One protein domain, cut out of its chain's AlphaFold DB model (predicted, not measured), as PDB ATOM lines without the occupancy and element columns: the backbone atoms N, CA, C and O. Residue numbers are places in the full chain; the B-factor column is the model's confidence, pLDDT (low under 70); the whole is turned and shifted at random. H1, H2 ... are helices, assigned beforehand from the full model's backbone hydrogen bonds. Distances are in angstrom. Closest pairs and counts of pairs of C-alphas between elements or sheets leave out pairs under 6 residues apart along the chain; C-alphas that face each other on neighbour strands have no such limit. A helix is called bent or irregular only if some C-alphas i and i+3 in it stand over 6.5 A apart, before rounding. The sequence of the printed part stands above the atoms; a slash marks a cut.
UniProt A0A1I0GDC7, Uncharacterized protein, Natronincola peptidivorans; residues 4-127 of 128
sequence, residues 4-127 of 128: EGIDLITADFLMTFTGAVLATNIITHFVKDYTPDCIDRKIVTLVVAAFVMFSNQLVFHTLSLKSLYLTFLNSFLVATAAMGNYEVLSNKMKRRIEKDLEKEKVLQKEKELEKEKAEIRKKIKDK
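This is residues 4 to 127 of the 128 residues of an uncharacterized protein of Natronincola peptidivorans (UniProt A0A1I0GDC7). One very long helix, H3, runs the length of the structure; near its beginning H2 folds back along it as a helical hairpin and H1 crosses both, making a small three-helix head. From this head residues 87 to 127, of which 87 to 125 belong to H3, stick out as a long free arm, and residues 4 to 15, of which 11 to 15 belong to H1, stick out too. The printed part has 124 residues with three named helices, H1, H2 and H3 in that order along the chain, and no named strand; the class is all helix. The whole is extended, with a radius of gyration of the C-alphas of 26.3 A and spans of 94 by 38 by 18 A, the arm making much of the length.

Begin at Glu 4 and go on to C-alpha 11 at (221.781, 163.458, 152.758), where H1 starts; it covers residues 11 to 34 and is 34.9 A long. After a short link comes H2, residues 41 to 59, 26.8 A from first to last C-alpha. A tight link then leads to H3, residues 65 to 125: find C-alpha 65 at (215.545, 143.730, 166.122) and follow the helix for 90.6 A to C-alpha 125 at (164.553, 216.342, 147.885). None of the three helices is bent.

Look first at H1 and H2, which touch, the closest C-alphas being those of Thr 24 and Ala 49, 5.4 A apart. They run opposite ways at a steep tilt of 50 degrees. H1 also touches H3, with residues 17 to 25 of H1 and 78 to 86 of H3 alone; the closest C-alphas, of Val 21 and Val 78, are 5.3 A apart. These two run the same way at a steep tilt of 54 degrees. H2 and H3 form a helical hairpin and touch, with residues 71 to 83 of H3 alone. Their closest C-alphas are those of Ala 50 and Ser 75, 4.9 A apart, and they run opposite ways at a steep tilt of 40 degrees. In H2 and H3 every O i to N i+4 pair is within hydrogen-bond range; in H1 18 of 20 are.

The C-alphas farthest apart are those of Ser 64 and Lys 127, at 94.4 A. Without the stretches that stand free, the body of 71 residues spans 37 by 20 by 18 A. The printed part has no cut, and neither link between helices is long. The mean pLDDT of the printed part is 83.0; look for values under 70 at residues 4 to 8, 37 to 38, 62 to 63, 86 to 87, 89 and 127.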
ATOM      1  N   GLU A   4     230.198 166.162 165.557       60.44
ATOM      2  CA  GLU A   4     229.559 164.844 165.739       60.44
ATOM      3  C   GLU A   4     228.031 164.853 165.559       60.44
ATOM      4  O   GLU A   4     227.443 163.841 165.192       60.44
ATOM      5  N   GLY A   5     227.369 165.997 165.774       60.00
ATOM      6  CA  GLY A   5     225.917 166.110 165.599       60.00
ATOM      7  C   GLY A   5     225.474 166.253 164.139       60.00
ATOM      8  O   GLY A   5     224.363 165.853 163.800       60.00
ATOM      9  N   ILE A   6     226.327 166.815 163.274       62.03
ATOM     10  CA  ILE A   6     226.008 167.026 161.852       62.03
ATOM     11  C   ILE A   6     226.271 165.750 161.044       62.03
ATOM     12  O   ILE A   6     225.519 165.469 160.118       62.03
ATOM     13  N   ASP A   7     227.238 164.919 161.446       65.06
ATOM     14  CA  ASP A   7     227.504 163.626 160.789       65.06
ATOM     15  C   ASP A   7     226.338 162.625 160.901       65.06
ATOM     16  O   ASP A   7     226.215 161.715 160.081       65.06
ATOM     17  N   LEU A   8     225.438 162.802 161.875       65.25
ATOM     18  CA  LEU A   8     224.184 162.042 161.979       65.25
ATOM     19  C   LEU A   8     223.135 162.466 160.936       65.25
ATOM     20  O   LEU A   8     222.254 161.675 160.596       65.25
ATOM     21  N   ILE A   9     223.215 163.698 160.427       76.88
ATOM     22  CA  ILE A   9     222.283 164.258 159.444       76.88
ATOM     23  C   ILE A   9     222.928 164.167 158.059       76.88
ATOM     24  O   ILE A   9     223.400 165.149 157.486       76.88
ATOM     25  N   THR A  10     222.945 162.958 157.508       84.88
ATOM     26  CA  THR A  10     223.415 162.716 156.141       84.88
ATOM     27  C   THR A  10     222.325 163.025 155.114       84.88
ATOM     28  O   THR A  10     221.131 163.036 155.426       84.88
ATOM     29  N   ALA A  11     222.724 163.247 153.857       84.00
ATOM     30  CA  ALA A  11     221.781 163.458 152.758       84.00
ATOM     31  C   ALA A  11     220.798 162.282 152.609       84.00
ATOM     32  O   ALA A  11     219.603 162.507 152.426       84.00
ATOM     33  N   ASP A  12     221.275 161.047 152.780       81.81
ATOM     34  CA  ASP A  12     220.447 159.838 152.707       81.81
ATOM     35  C   ASP A  12     219.403 159.778 153.831       81.81
ATOM     36  O   ASP A  12     218.232 159.450 153.592       81.81
ATOM     37  N   PHE A  13     219.799 160.145 155.056       83.19
ATOM     38  CA  PHE A  13     218.872 160.249 156.179       83.19
ATOM     39  C   PHE A  13     217.811 161.314 155.905       83.19
ATOM     40  O   PHE A  13     216.616 161.051 156.049       83.19
ATOM     41  N   LEU A  14     218.232 162.497 155.450       85.31
ATOM     42  CA  LEU A  14     217.336 163.615 155.175       85.31
ATOM     43  C   LEU A  14     216.346 163.294 154.049       85.31
ATOM     44  O   LEU A  14     215.168 163.637 154.150       85.31
ATOM     45  N   MET A  15     216.808 162.609 153.003       87.31
ATOM     46  CA  MET A  15     215.988 162.179 151.874       87.31
ATOM     47  C   MET A  15     214.930 161.168 152.316       87.31
ATOM     48  O   MET A  15     213.748 161.344 152.022       87.31
ATOM     49  N   THR A  16     215.336 160.157 153.086       86.50
ATOM     50  CA  THR A  16     214.426 159.131 153.613       86.50
ATOM     51  C   THR A  16     213.408 159.740 154.571       86.50
ATOM     52  O   THR A  16     212.210 159.484 154.456       86.50
ATOM     53  N   PHE A  17     213.868 160.594 155.486       87.00
ATOM     54  CA  PHE A  17     213.014 161.284 156.445       87.00
ATOM     55  C   PHE A  17     211.997 162.189 155.743       87.00
ATOM     56  O   PHE A  17     210.796 162.077 155.979       87.00
ATOM     57  N   THR A  18     212.456 163.044 154.827       88.62
ATOM     58  CA  THR A  18     211.582 163.965 154.086       88.62
ATOM     59  C   THR A  18     210.592 163.206 153.208       88.62
ATOM     60  O   THR A  18     209.408 163.538 153.196       88.62
ATOM     61  N   GLY A  19     211.043 162.150 152.523       89.12
ATOM     62  CA  GLY A  19     210.178 161.273 151.735       89.12
ATOM     63  C   GLY A  19     209.090 160.621 152.587       89.12
ATOM     64  O   GLY A  19     207.916 160.669 152.221       89.12
ATOM     65  N   ALA A  20     209.448 160.100 153.763       89.88
ATOM     66  CA  ALA A  20     208.498 159.508 154.699       89.88
ATOM     67  C   ALA A  20     207.493 160.536 155.248       89.88
ATOM     68  O   ALA A  20     206.299 160.240 155.326       89.88
ATOM     69  N   VAL A  21     207.935 161.755 155.579       90.00
ATOM     70  CA  VAL A  21     207.054 162.849 156.035       90.00
ATOM     71  C   VAL A  21     206.080 163.269 154.937       90.00
ATOM     72  O   VAL A  21     204.887 163.428 155.204       90.00
ATOM     73  N   LEU A  22     206.551 163.422 153.698       89.88
ATOM     74  CA  LEU A  22     205.698 163.773 152.563       89.88
ATOM     75  C   LEU A  22     204.682 162.671 152.255       89.88
ATOM     76  O   LEU A  22     203.493 162.965 152.143       89.88
ATOM     77  N   ALA A  23     205.122 161.412 152.188       89.62
ATOM     78  CA  ALA A  23     204.235 160.270 151.980       89.62
ATOM     79  C   ALA A  23     203.171 160.185 153.083       89.62
ATOM     80  O   ALA A  23     201.982 160.067 152.786       89.62
ATOM     81  N   THR A  24     203.579 160.340 154.347       90.19
ATOM     82  CA  THR A  24     202.665 160.367 155.496       90.19
ATOM     83  C   THR A  24     201.634 161.484 155.350       90.19
ATOM     84  O   THR A  24     200.449 161.216 155.494       90.19
ATOM     85  N   ASN A  25     202.048 162.709 155.005       88.19
ATOM     86  CA  ASN A  25     201.131 163.840 154.815       88.19
ATOM     87  C   ASN A  25     200.120 163.614 153.683       88.19
ATOM     88  O   ASN A  25     198.952 163.967 153.826       88.19
ATOM     89  N   ILE A  26     200.549 163.038 152.558       87.19
ATOM     90  CA  ILE A  26     199.641 162.734 151.444       87.19
ATOM     91  C   ILE A  26     198.621 161.686 151.891       87.19
ATOM     92  O   ILE A  26     197.419 161.893 151.740       87.19
ATOM     93  N   ILE A  27     199.087 160.590 152.496       87.62
ATOM     94  CA  ILE A  27     198.216 159.497 152.936       87.62
ATOM     95  C   ILE A  27     197.240 159.984 154.008       87.62
ATOM     96  O   ILE A  27     196.051 159.712 153.897       87.62
ATOM     97  N   THR A  28     197.679 160.750 155.010       86.19
ATOM     98  CA  THR A  28     196.773 161.278 156.045       86.19
ATOM     99  C   THR A  28     195.736 162.235 155.473       86.19
ATOM    100  O   THR A  28     194.598 162.242 155.941       86.19
ATOM    101  N   HIS A  29     196.083 162.997 154.433       82.75
ATOM    102  CA  HIS A  29     195.127 163.824 153.705       82.75
ATOM    103  C   HIS A  29     194.072 163.019 152.944       82.75
ATOM    104  O   HIS A  29     192.955 163.507 152.832       82.75
ATOM    105  N   PHE A  30     194.384 161.820 152.456       83.75
ATOM    106  CA  PHE A  30     193.370 160.924 151.897       83.75
ATOM    107  C   PHE A  30     192.568 160.237 153.002       83.75
ATOM    108  O   PHE A  30     191.344 160.221 152.969       83.75
ATOM    109  N   VAL A  31     193.243 159.707 154.022       82.50
ATOM    110  CA  VAL A  31     192.617 158.927 155.097       82.50
ATOM    111  C   VAL A  31     191.652 159.774 155.926       82.50
ATOM    112  O   VAL A  31     190.597 159.272 156.313       82.50
ATOM    113  N   LYS A  32     191.939 161.062 156.160       72.50
ATOM    114  CA  LYS A  32     191.042 161.953 156.921       72.50
ATOM    115  C   LYS A  32     189.646 162.094 156.300       72.50
ATOM    116  O   LYS A  32     188.730 162.424 157.042       72.50
ATOM    117  N   ASP A  33     189.502 161.885 154.989       75.31
ATOM    118  CA  ASP A  33     188.215 162.001 154.293       75.31
ATOM    119  C   ASP A  33     187.382 160.711 154.448       75.31
ATOM    120  O   ASP A  33     186.167 160.735 154.276       75.31
ATOM    121  N   TYR A  34     188.021 159.597 154.832       77.06
ATOM    122  CA  TYR A  34     187.390 158.292 155.075       77.06
ATOM    123  C   TYR A  34     187.325 157.899 156.560       77.06
ATOM    124  O   TYR A  34     186.735 156.874 156.898       77.06
ATOM    125  N   THR A  35     187.948 158.668 157.458       72.12
ATOM    126  CA  THR A  35     187.998 158.341 158.892       72.12
ATOM    127  C   THR A  35     186.829 158.995 159.635       72.12
ATOM    128  O   THR A  35     186.587 160.181 159.417       72.12
ATOM    129  N   PRO A  36     186.134 158.281 160.543       72.44
ATOM    130  CA  PRO A  36     185.100 158.877 161.387       72.44
ATOM    131  C   PRO A  36     185.663 160.008 162.261       72.44
ATOM    132  O   PRO A  36     186.751 159.862 162.824       72.44
ATOM    133  N   ASP A  37     184.888 161.076 162.473       68.25
ATOM    134  CA  ASP A  37     185.271 162.234 163.308       68.25
ATOM    135  C   ASP A  37     185.597 161.875 164.776       68.25
ATOM    136  O   ASP A  37     186.146 162.692 165.515       68.25
ATOM    137  N   CYS A  38     185.288 160.651 165.218       65.56
ATOM    138  CA  CYS A  38     185.597 160.157 166.560       65.56
ATOM    139  C   CYS A  38     187.084 159.841 166.791       65.56
ATOM    140  O   CYS A  38     187.493 159.716 167.946       65.56
ATOM    141  N   ILE A  39     187.892 159.670 165.739       72.00
ATOM    142  CA  ILE A  39     189.311 159.325 165.886       72.00
ATOM    143  C   ILE A  39     190.156 160.592 165.786       72.00
ATOM    144  O   ILE A  39     190.133 161.296 164.777       72.00
ATOM    145  N   ASP A  40     190.957 160.852 166.824       78.00
ATOM    146  CA  ASP A  40     191.904 161.963 166.808       78.00
ATOM    147  C   ASP A  40     192.884 161.799 165.633       78.00
ATOM    148  O   ASP A  40     193.591 160.791 165.502       78.00
ATOM    149  N   ARG A  41     192.951 162.821 164.774       74.38
ATOM    150  CA  ARG A  41     193.837 162.868 163.600       74.38
ATOM    151  C   ARG A  41     195.307 162.667 163.959       74.38
ATOM    152  O   ARG A  41     196.072 162.188 163.118       74.38
ATOM    153  N   LYS A  42     195.705 162.985 165.193       80.62
ATOM    154  CA  LYS A  42     197.057 162.721 165.706       80.62
ATOM    155  C   LYS A  42     197.359 161.223 165.728       80.62
ATOM    156  O   LYS A  42     198.410 160.799 165.256       80.62
ATOM    157  N   ILE A  43     196.409 160.411 166.180       80.81
ATOM    158  CA  ILE A  43     196.558 158.953 166.229       80.81
ATOM    159  C   ILE A  43     196.618 158.388 164.809       80.81
ATOM    160  O   ILE A  43     197.511 157.599 164.507       80.81
ATOM    161  N   VAL A  44     195.746 158.854 163.907       82.88
ATOM    162  CA  VAL A  44     195.757 158.440 162.492       82.88
ATOM    163  C   VAL A  44     197.110 158.731 161.847       82.88
ATOM    164  O   VAL A  44     197.696 157.867 161.203       82.88
ATOM    165  N   THR A  45     197.643 159.935 162.061       84.44
ATOM    166  CA  THR A  45     198.929 160.354 161.488       84.44
ATOM    167  C   THR A  45     200.089 159.519 162.019       84.44
ATOM    168  O   THR A  45     200.972 159.144 161.251       84.44
ATOM    169  N   LEU A  46     200.063 159.167 163.305       85.44
ATOM    170  CA  LEU A  46     201.068 158.302 163.913       85.44
ATOM    171  C   LEU A  46     201.008 156.871 163.360       85.44
ATOM    172  O   LEU A  46     202.048 156.307 163.025       85.44
ATOM    173  N   VAL A  47     199.808 156.308 163.195       85.69
ATOM    174  CA  VAL A  47     199.617 154.972 162.605       85.69
ATOM    175  C   VAL A  47     200.083 154.943 161.149       85.69
ATOM    176  O   VAL A  47     200.792 154.020 160.750       85.69
ATOM    177  N   VAL A  48     199.749 155.972 160.365       87.31
ATOM    178  CA  VAL A  48     200.194 156.090 158.970       87.31
ATOM    179  C   VAL A  48     201.717 156.216 158.889       87.31
ATOM    180  O   VAL A  48     202.337 155.500 158.106       87.31
ATOM    181  N   ALA A  49     202.339 157.062 159.715       88.06
ATOM    182  CA  ALA A  49     203.795 157.218 159.742       88.06
ATOM    183  C   ALA A  49     204.506 155.908 160.110       88.06
ATOM    184  O   ALA A  49     205.491 155.532 159.471       88.06
ATOM    185  N   ALA A  50     203.983 155.186 161.107       86.31
ATOM    186  CA  ALA A  50     204.478 153.868 161.480       86.31
ATOM    187  C   ALA A  50     204.370 152.890 160.307       86.31
ATOM    188  O   ALA A  50     205.357 152.239 159.977       86.31
ATOM    189  N   PHE A  51     203.227 152.847 159.620       88.44
ATOM    190  CA  PHE A  51     203.017 151.973 158.468       88.44
ATOM    191  C   PHE A  51     203.957 152.290 157.297       88.44
ATOM    192  O   PHE A  51     204.536 151.374 156.711       88.44
ATOM    193  N   VAL A  52     204.160 153.572 156.976       87.50
ATOM    194  CA  VAL A  52     205.085 154.020 155.920       87.50
ATOM    195  C   VAL A  52     206.518 153.603 156.248       87.50
ATOM    196  O   VAL A  52     207.200 153.021 155.405       87.50
ATOM    197  N   MET A  53     206.965 153.837 157.483       87.00
ATOM    198  CA  MET A  53     208.319 153.480 157.911       87.00
ATOM    199  C   MET A  53     208.533 151.963 157.969       87.00
ATOM    200  O   MET A  53     209.592 151.476 157.572       87.00
ATOM    201  N   PHE A  54     207.522 151.205 158.397       85.56
ATOM    202  CA  PHE A  54     207.568 149.743 158.392       85.56
ATOM    203  C   PHE A  54     207.615 149.183 156.969       85.56
ATOM    204  O   PHE A  54     208.422 148.305 156.673       85.56
ATOM    205  N   SER A  55     206.794 149.733 156.070       84.38
ATOM    206  CA  SER A  55     206.767 149.358 154.651       84.38
ATOM    207  C   SER A  55     208.117 149.611 153.990       84.38
ATOM    208  O   SER A  55     208.621 148.749 153.276       84.38
ATOM    209  N   ASN A  56     208.751 150.746 154.298       82.94
ATOM    210  CA  ASN A  56     210.102 151.050 153.838       82.94
ATOM    211  C   ASN A  56     211.089 149.943 154.252       82.94
ATOM    212  O   ASN A  56     211.849 149.419 153.444       82.94
ATOM    213  N   GLN A  57     211.025 149.508 155.507       81.31
ATOM    214  CA  GLN A  57     211.928 148.490 156.037       81.31
ATOM    215  C   GLN A  57     211.687 147.085 155.469       81.31
ATOM    216  O   GLN A  57     212.643 146.328 155.280       81.31
ATOM    217  N   LEU A  58     210.429 146.758 155.157       81.00
ATOM    218  CA  LEU A  58     210.059 145.534 154.447       81.00
ATOM    219  C   LEU A  58     210.627 145.520 153.026       81.00
ATOM    220  O   LEU A  58     211.225 144.523 152.624       81.00
ATOM    221  N   VAL A  59     210.508 146.626 152.287       79.81
ATOM    222  CA  VAL A  59     211.014 146.740 150.909       79.81
ATOM    223  C   VAL A  59     212.534 146.589 150.858       79.81
ATOM    224  O   VAL A  59     213.049 145.876 150.001       79.81
ATOM    225  N   PHE A  60     213.254 147.180 151.812       78.00
ATOM    226  CA  PHE A  60     214.718 147.100 151.872       78.00
ATOM    227  C   PHE A  60     215.256 145.852 152.599       78.00
ATOM    228  O   PHE A  60     216.466 145.732 152.760       78.00
ATOM    229  N   HIS A  61     214.389 144.930 153.047       71.12
ATOM    230  CA  HIS A  61     214.758 143.675 153.730       71.12
ATOM    231  C   HIS A  61     215.742 143.859 154.912       71.12
ATOM    232  O   HIS A  61     216.514 142.967 155.254       71.12
ATOM    233  N   THR A  62     215.699 145.006 155.595       66.62
ATOM    234  CA  THR A  62     216.601 145.351 156.716       66.62
ATOM    235  C   THR A  62     216.023 144.959 158.080       66.62
ATOM    236  O   THR A  62     216.265 145.619 159.097       66.62
ATOM    237  N   LEU A  63     215.236 143.877 158.115       64.88
ATOM    238  CA  LEU A  63     214.549 143.398 159.312       64.88
ATOM    239  C   LEU A  63     215.545 142.803 160.315       64.88
ATOM    240  O   LEU A  63     215.922 141.637 160.254       64.88
ATOM    241  N   SER A  64     215.947 143.630 161.273       77.19
ATOM    242  CA  SER A  64     216.680 143.238 162.475       77.19
ATOM    243  C   SER A  64     216.000 143.860 163.692       77.19
ATOM    244  O   SER A  64     215.396 144.929 163.587       77.19
ATOM    245  N   LEU A  65     216.114 143.225 164.863       75.12
ATOM    246  CA  LEU A  65     215.545 143.730 166.122       75.12
ATOM    247  C   LEU A  65     216.015 145.159 166.439       75.12
ATOM    248  O   LEU A  65     215.237 145.984 166.917       75.12
ATOM    249  N   LYS A  66     217.271 145.479 166.105       77.31
ATOM    250  CA  LYS A  66     217.819 146.835 166.240       77.31
ATOM    251  C   LYS A  66     217.131 147.812 165.280       77.31
ATOM    252  O   LYS A  66     216.719 148.894 165.692       77.31
ATOM    253  N   SER A  67     216.967 147.417 164.021       75.69
ATOM    254  CA  SER A  67     216.320 148.225 162.982       75.69
ATOM    255  C   SER A  67     214.848 148.507 163.301       75.69
ATOM    256  O   SER A  67     214.368 149.604 163.030       75.69
ATOM    257  N   LEU A  68     214.155 147.551 163.924       81.06
ATOM    258  CA  LEU A  68     212.762 147.683 164.348       81.06
ATOM    259  C   LEU A  68     212.585 148.788 165.401       81.06
ATOM    260  O   LEU A  68     211.718 149.650 165.259       81.06
ATOM    261  N   TYR A  69     213.447 148.800 166.424       81.12
ATOM    262  CA  TYR A  69     213.448 149.844 167.452       81.12
ATOM    263  C   TYR A  69     213.729 151.232 166.855       81.12
ATOM    264  O   TYR A  69     213.019 152.197 167.140       81.12
ATOM    265  N   LEU A  70     214.726 151.321 165.969       82.31
ATOM    266  CA  LEU A  70     215.054 152.555 165.249       82.31
ATOM    267  C   LEU A  70     213.894 153.043 164.372       82.31
ATOM    268  O   LEU A  70     213.607 154.236 164.345       82.31
ATOM    269  N   THR A  71     213.184 152.140 163.702       85.31
ATOM    270  CA  THR A  71     212.007 152.486 162.895       85.31
ATOM    271  C   THR A  71     210.857 153.006 163.718       85.31
ATOM    272  O   THR A  71     210.211 153.966 163.304       85.31
ATOM    273  N   PHE A  72     210.620 152.430 164.892       85.12
ATOM    274  CA  PHE A  72     209.611 152.952 165.800       85.12
ATOM    275  C   PHE A  72     209.929 154.399 166.200       85.12
ATOM    276  O   PHE A  72     209.089 155.285 166.027       85.12
ATOM    277  N   LEU A  73     211.168 154.674 166.618       85.44
ATOM    278  CA  LEU A  73     211.603 156.029 166.969       85.44
ATOM    279  C   LEU A  73     211.492 156.999 165.778       85.44
ATOM    280  O   LEU A  73     210.936 158.091 165.901       85.44
ATOM    281  N   ASN A  74     211.964 156.576 164.603       86.38
ATOM    282  CA  ASN A  74     211.911 157.378 163.383       86.38
ATOM    283  C   ASN A  74     210.466 157.654 162.947       86.38
ATOM    284  O   ASN A  74     210.165 158.761 162.511       86.38
ATOM    285  N   SER A  75     209.551 156.695 163.114       86.94
ATOM    286  CA  SER A  75     208.131 156.892 162.813       86.94
ATOM    287  C   SER A  75     207.484 157.949 163.703       86.94
ATOM    288  O   SER A  75     206.677 158.738 163.218       86.94
ATOM    289  N   PHE A  76     207.895 158.044 164.972       87.69
ATOM    290  CA  PHE A  76     207.429 159.090 165.879       87.69
ATOM    291  C   PHE A  76     207.938 160.475 165.457       87.69
ATOM    292  O   PHE A  76     207.183 161.452 165.462       87.69
ATOM    293  N   LEU A  77     209.201 160.556 165.026       87.81
ATOM    294  CA  LEU A  77     209.794 161.784 164.492       87.81
ATOM    295  C   LEU A  77     209.061 162.246 163.220       87.81
ATOM    296  O   LEU A  77     208.683 163.413 163.103       87.81
ATOM    297  N   VAL A  78     208.800 161.310 162.301       90.44
ATOM    298  CA  VAL A  78     208.054 161.542 161.053       90.44
ATOM    299  C   VAL A  78     206.620 161.982 161.347       90.44
ATOM    300  O   VAL A  78     206.155 162.965 160.772       90.44
ATOM    301  N   ALA A  79     205.933 161.311 162.274       88.50
ATOM    302  CA  ALA A  79     204.577 161.664 162.682       88.50
ATOM    303  C   ALA A  79     204.518 163.079 163.266       88.50
ATOM    304  O   ALA A  79     203.645 163.860 162.896       88.50
ATOM    305  N   THR A  80     205.472 163.437 164.128       85.81
ATOM    306  CA  THR A  80     205.539 164.770 164.747       85.81
ATOM    307  C   THR A  80     205.780 165.858 163.698       85.81
ATOM    308  O   THR A  80     205.099 166.883 163.702       85.81
ATOM    309  N   ALA A  81     206.691 165.623 162.749       88.44
ATOM    310  CA  ALA A  81     206.945 166.544 161.643       88.44
ATOM    311  C   ALA A  81     205.723 166.697 160.713       88.44
ATOM    312  O   ALA A  81     205.386 167.812 160.308       88.44
ATOM    313  N   ALA A  82     205.021 165.599 160.420       86.00
ATOM    314  CA  ALA A  82     203.788 165.610 159.638       86.00
ATOM    315  C   ALA A  82     202.656 166.378 160.352       86.00
ATOM    316  O   ALA A  82     202.028 167.257 159.757       86.00
ATOM    317  N   MET A  83     202.442 166.127 161.650       84.50
ATOM    318  CA  MET A  83     201.440 166.835 162.459       84.50
ATOM    319  C   MET A  83     201.728 168.335 162.566       84.50
ATOM    320  O   MET A  83     200.811 169.142 162.403       84.50
ATOM    321  N   GLY A  84     202.989 168.720 162.791       78.56
ATOM    322  CA  GLY A  84     203.383 170.130 162.856       78.56
ATOM    323  C   GLY A  84     203.063 170.878 161.560       78.56
ATOM    324  O   GLY A  84     202.524 171.984 161.592       78.56
ATOM    325  N   ASN A  85     203.304 170.243 160.409       72.88
ATOM    326  CA  ASN A  85     202.945 170.808 159.110       72.88
ATOM    327  C   ASN A  85     201.419 170.991 158.968       72.88
ATOM    328  O   ASN A  85     200.942 172.026 158.493       72.88
ATOM    329  N   TYR A  86     200.646 170.009 159.434       66.81
ATOM    330  CA  TYR A  86     199.189 170.026 159.367       66.81
ATOM    331  C   TYR A  86     198.549 171.123 160.234       66.81
ATOM    332  O   TYR A  86     197.696 171.873 159.750       66.81
ATOM    333  N   GLU A  87     198.962 171.258 161.499       69.50
ATOM    334  CA  GLU A  87     198.419 172.277 162.411       69.50
ATOM    335  C   GLU A  87     198.689 173.698 161.889       69.50
ATOM    336  O   GLU A  87     197.802 174.559 161.921       69.50
ATOM    337  N   VAL A  88     199.878 173.939 161.329       70.81
ATOM    338  CA  VAL A  88     200.239 175.228 160.722       70.81
ATOM    339  C   VAL A  88     199.367 175.531 159.503       70.81
ATOM    340  O   VAL A  88     198.846 176.647 159.386       70.81
ATOM    341  N   LEU A  89     199.167 174.561 158.606       69.06
ATOM    342  CA  LEU A  89     198.361 174.756 157.400       69.06
ATOM    343  C   LEU A  89     196.879 174.984 157.737       69.06
ATOM    344  O   LEU A  89     196.269 175.922 157.218       69.06
ATOM    345  N   SER A  90     196.329 174.187 158.657       72.25
ATOM    346  CA  SER A  90     194.943 174.299 159.126       72.25
ATOM    347  C   SER A  90     194.674 175.653 159.788       72.25
ATOM    348  O   SER A  90     193.750 176.372 159.395       72.25
ATOM    349  N   ASN A  91     195.538 176.079 160.716       77.62
ATOM    350  CA  ASN A  91     195.392 177.367 161.397       77.62
ATOM    351  C   ASN A  91     195.522 178.551 160.433       77.62
ATOM    352  O   ASN A  91     194.797 179.542 160.555       77.62
ATOM    353  N   LYS A  92     196.422 178.460 159.445       78.00
ATOM    354  CA  LYS A  92     196.584 179.501 158.422       78.00
ATOM    355  C   LYS A  92     195.357 179.598 157.515       78.00
ATOM    356  O   LYS A  92     194.962 180.707 157.162       78.00
ATOM    357  N   MET A  93     194.751 178.463 157.166       80.25
ATOM    358  CA  MET A  93     193.518 178.416 156.381       80.25
ATOM    359  C   MET A  93     192.336 178.991 157.163       80.25
ATOM    360  O   MET A  93     191.654 179.879 156.657       80.25
ATOM    361  N   LYS A  94     192.154 178.581 158.425       84.75
ATOM    362  CA  LYS A  94     191.097 179.107 159.302       84.75
ATOM    363  C   LYS A  94     191.179 180.629 159.447       84.75
ATOM    364  O   LYS A  94     190.193 181.320 159.219       84.75
ATOM    365  N   ARG A  95     192.380 181.161 159.706       86.56
ATOM    366  CA  ARG A  95     192.618 182.613 159.785       86.56
ATOM    367  C   ARG A  95     192.325 183.355 158.478       86.56
ATOM    368  O   ARG A  95     191.981 184.531 158.526       86.56
ATOM    369  N   ARG A  96     192.510 182.724 157.311       87.81
ATOM    370  CA  ARG A  96     192.123 183.334 156.025       87.81
ATOM    371  C   ARG A  96     190.608 183.411 155.895       87.81
ATOM    372  O   ARG A  96     190.100 184.488 155.620       87.81
ATOM    373  N   ILE A  97     189.918 182.307 156.175       90.56
ATOM    374  CA  ILE A  97     188.454 182.236 156.112       90.56
ATOM    375  C   ILE A  97     187.824 183.271 157.050       90.56
ATOM    376  O   ILE A  97     186.931 183.997 156.633       90.56
ATOM    377  N   GLU A  98     188.321 183.396 158.286       91.50
ATOM    378  CA  GLU A  98     187.845 184.408 159.242       91.50
ATOM    379  C   GLU A  98     188.005 185.835 158.698       91.50
ATOM    380  O   GLU A  98     187.059 186.620 158.749       91.50
ATOM    381  N   LYS A  99     189.161 186.156 158.103       91.81
ATOM    382  CA  LYS A  99     189.409 187.473 157.493       91.81
ATOM    383  C   LYS A  99     188.508 187.756 156.297       91.81
ATOM    384  O   LYS A  99     188.095 188.899 156.111       91.81
ATOM    385  N   ASP A 100     188.237 186.752 155.473       91.94
ATOM    386  CA  ASP A 100     187.367 186.913 154.309       91.94
ATOM    387  C   ASP A 100     185.907 187.105 154.757       91.94
ATOM    388  O   ASP A 100     185.246 188.031 154.287       91.94
ATOM    389  N   LEU A 101     185.454 186.364 155.777       92.88
ATOM    390  CA  LEU A 101     184.144 186.564 156.413       92.88
ATOM    391  C   LEU A 101     183.995 187.962 157.035       92.88
ATOM    392  O   LEU A 101     182.928 188.572 156.958       92.88
ATOM    393  N   GLU A 102     185.040 188.478 157.686       93.50
ATOM    394  CA  GLU A 102     185.030 189.831 158.254       93.50
ATOM    395  C   GLU A 102     184.907 190.902 157.168       93.50
ATOM    396  O   GLU A 102     184.098 191.822 157.307       93.50
ATOM    397  N   LYS A 103     185.646 190.764 156.061       94.56
ATOM    398  CA  LYS A 103     185.542 191.682 154.918       94.56
ATOM    399  C   LYS A 103     184.148 191.674 154.300       94.56
ATOM    400  O   LYS A 103     183.620 192.743 154.003       94.56
ATOM    401  N   GLU A 104     183.541 190.501 154.137       93.12
ATOM    402  CA  GLU A 104     182.176 190.386 153.614       93.12
ATOM    403  C   GLU A 104     181.158 191.095 154.515       93.12
ATOM    404  O   GLU A 104     180.314 191.843 154.017       93.12
ATOM    405  N   LYS A 105     181.274 190.939 155.841       94.12
ATOM    406  CA  LYS A 105     180.408 191.628 156.811       94.12
ATOM    407  C   LYS A 105     180.568 193.147 156.768       94.12
ATOM    408  O   LYS A 105     179.574 193.864 156.871       94.12
ATOM    409  N   VAL A 106     181.797 193.652 156.628       94.56
ATOM    410  CA  VAL A 106     182.054 195.098 156.500       94.56
ATOM    411  C   VAL A 106     181.443 195.636 155.207       94.56
ATOM    412  O   VAL A 106     180.704 196.617 155.252       94.56
ATOM    413  N   LEU A 107     181.650 194.946 154.083       94.00
ATOM    414  CA  LEU A 107     181.094 195.342 152.788       94.00
ATOM    415  C   LEU A 107     179.557 195.358 152.791       94.00
ATOM    416  O   LEU A 107     178.941 196.230 152.177       94.00
ATOM    417  N   GLN A 108     178.918 194.401 153.469       94.25
ATOM    418  CA  GLN A 108     177.460 194.389 153.626       94.25
ATOM    419  C   GLN A 108     176.966 195.604 154.416       94.25
ATOM    420  O   GLN A 108     176.055 196.289 153.951       94.25
ATOM    421  N   LYS A 109     177.613 195.931 155.541       95.25
ATOM    422  CA  LYS A 109     177.272 197.119 156.340       95.25
ATOM    423  C   LYS A 109     177.440 198.423 155.561       95.25
ATOM    424  O   LYS A 109     176.598 199.309 155.672       95.25
ATOM    425  N   GLU A 110     178.497 198.548 154.760       94.38
ATOM    426  CA  GLU A 110     178.706 199.730 153.913       94.38
ATOM    427  C   GLU A 110     177.586 199.890 152.879       94.38
ATOM    428  O   GLU A 110     177.037 200.980 152.732       94.38
ATOM    429  N   LYS A 111     177.175 198.794 152.229       94.56
ATOM    430  CA  LYS A 111     176.052 198.802 151.277       94.56
ATOM    431  C   LYS A 111     174.721 199.156 151.939       94.56
ATOM    432  O   LYS A 111     173.909 199.848 151.327       94.56
ATOM    433  N   GLU A 112     174.468 198.677 153.154       94.25
ATOM    434  CA  GLU A 112     173.268 199.039 153.923       94.25
ATOM    435  C   GLU A 112     173.259 200.530 154.273       94.25
ATOM    436  O   GLU A 112     172.267 201.214 154.016       94.25
ATOM    437  N   LEU A 113     174.392 201.060 154.743       94.56
ATOM    438  CA  LEU A 113     174.546 202.479 155.056       94.56
ATOM    439  C   LEU A 113     174.380 203.369 153.812       94.56
ATOM    440  O   LEU A 113     173.792 204.450 153.890       94.56
ATOM    441  N   GLU A 114     174.895 202.947 152.655       94.06
ATOM    442  CA  GLU A 114     174.704 203.672 151.395       94.06
ATOM    443  C   GLU A 114     173.238 203.708 150.960       94.06
ATOM    444  O   GLU A 114     172.753 204.765 150.543       94.06
ATOM    445  N   LYS A 115     172.513 202.591 151.097       94.00
ATOM    446  CA  LYS A 115     171.071 202.537 150.812       94.00
ATOM    447  C   LYS A 115     170.289 203.482 151.721       94.00
ATOM    448  O   LYS A 115     169.479 204.262 151.222       94.00
ATOM    449  N   GLU A 116     170.578 203.473 153.020       92.88
ATOM    450  CA  GLU A 116     169.922 204.348 153.995       92.88
ATOM    451  C   GLU A 116     170.183 205.833 153.686       92.88
ATOM    452  O   GLU A 116     169.255 206.644 153.609       92.88
ATOM    453  N   LYS A 117     171.438 206.199 153.393       93.12
ATOM    454  CA  LYS A 117     171.798 207.565 152.976       93.12
ATOM    455  C   LYS A 117     171.088 207.985 151.687       93.12
ATOM    456  O   LYS A 117     170.684 209.145 151.567       93.12
ATOM    457  N   ALA A 118     170.939 207.080 150.721       90.94
ATOM    458  CA  ALA A 118     170.240 207.357 149.468       90.94
ATOM    459  C   ALA A 118     168.732 207.588 149.679       90.94
ATOM    460  O   ALA A 118     168.169 208.506 149.077       90.94
ATOM    461  N   GLU A 119     168.089 206.821 150.564       91.19
ATOM    462  CA  GLU A 119     166.687 207.040 150.946       91.19
ATOM    463  C   GLU A 119     166.480 208.383 151.652       91.19
ATOM    464  O   GLU A 119     165.555 209.123 151.308       91.19
ATOM    465  N   ILE A 120     167.360 208.738 152.593       91.00
ATOM    466  CA  ILE A 120     167.299 210.029 153.292       91.00
ATOM    467  C   ILE A 120     167.447 211.186 152.294       91.00
ATOM    468  O   ILE A 120     166.670 212.141 152.339       91.00
ATOM    469  N   ARG A 121     168.391 211.094 151.346       87.69
ATOM    470  CA  ARG A 121     168.568 212.111 150.293       87.69
ATOM    471  C   ARG A 121     167.321 212.283 149.426       87.69
ATOM    472  O   ARG A 121     166.979 213.421 149.114       87.69
ATOM    473  N   LYS A 122     166.635 211.194 149.057       87.50
ATOM    474  CA  LYS A 122     165.355 211.275 148.330       87.50
ATOM    475  C   LYS A 122     164.287 211.995 149.155       87.50
ATOM    476  O   LYS A 122     163.725 212.972 148.676       87.50
ATOM    477  N   LYS A 123     164.101 211.603 150.420       83.81
ATOM    478  CA  LYS A 123     163.117 212.229 151.323       83.81
ATOM    479  C   LYS A 123     163.340 213.729 151.529       83.81
ATOM    480  O   LYS A 123     162.372 214.458 151.699       83.81
ATOM    481  N   ILE A 124     164.593 214.188 151.550       84.69
ATOM    482  CA  ILE A 124     164.912 215.621 151.654       84.69
ATOM    483  C   ILE A 124     164.549 216.348 150.355       84.69
ATOM    484  O   ILE A 124     164.008 217.447 150.413       84.69
ATOM    485  N   LYS A 125     164.816 215.738 149.195       77.56
ATOM    486  CA  LYS A 125     164.553 216.342 147.885       77.56
ATOM    487  C   LYS A 125     163.059 216.458 147.563       77.56
ATOM    488  O   LYS A 125     162.682 217.413 146.909       77.56
ATOM    489  N   ASP A 126     162.230 215.539 148.052       76.19
ATOM    490  CA  ASP A 126     160.768 215.590 147.871       76.19
ATOM    491  C   ASP A 126     160.075 216.603 148.810       76.19
ATOM    492  O   ASP A 126     158.875 216.845 148.692       76.19
ATOM    493  N   LYS A 127     160.811 217.169 149.778       67.50
ATOM    494  CA  LYS A 127     160.301 218.109 150.793       67.50
ATOM    495  C   LYS A 127     160.645 219.580 150.516       67.50
ATOM    496  O   LYS A 127     160.203 220.431 151.287       67.50
TER     497      LYS A 127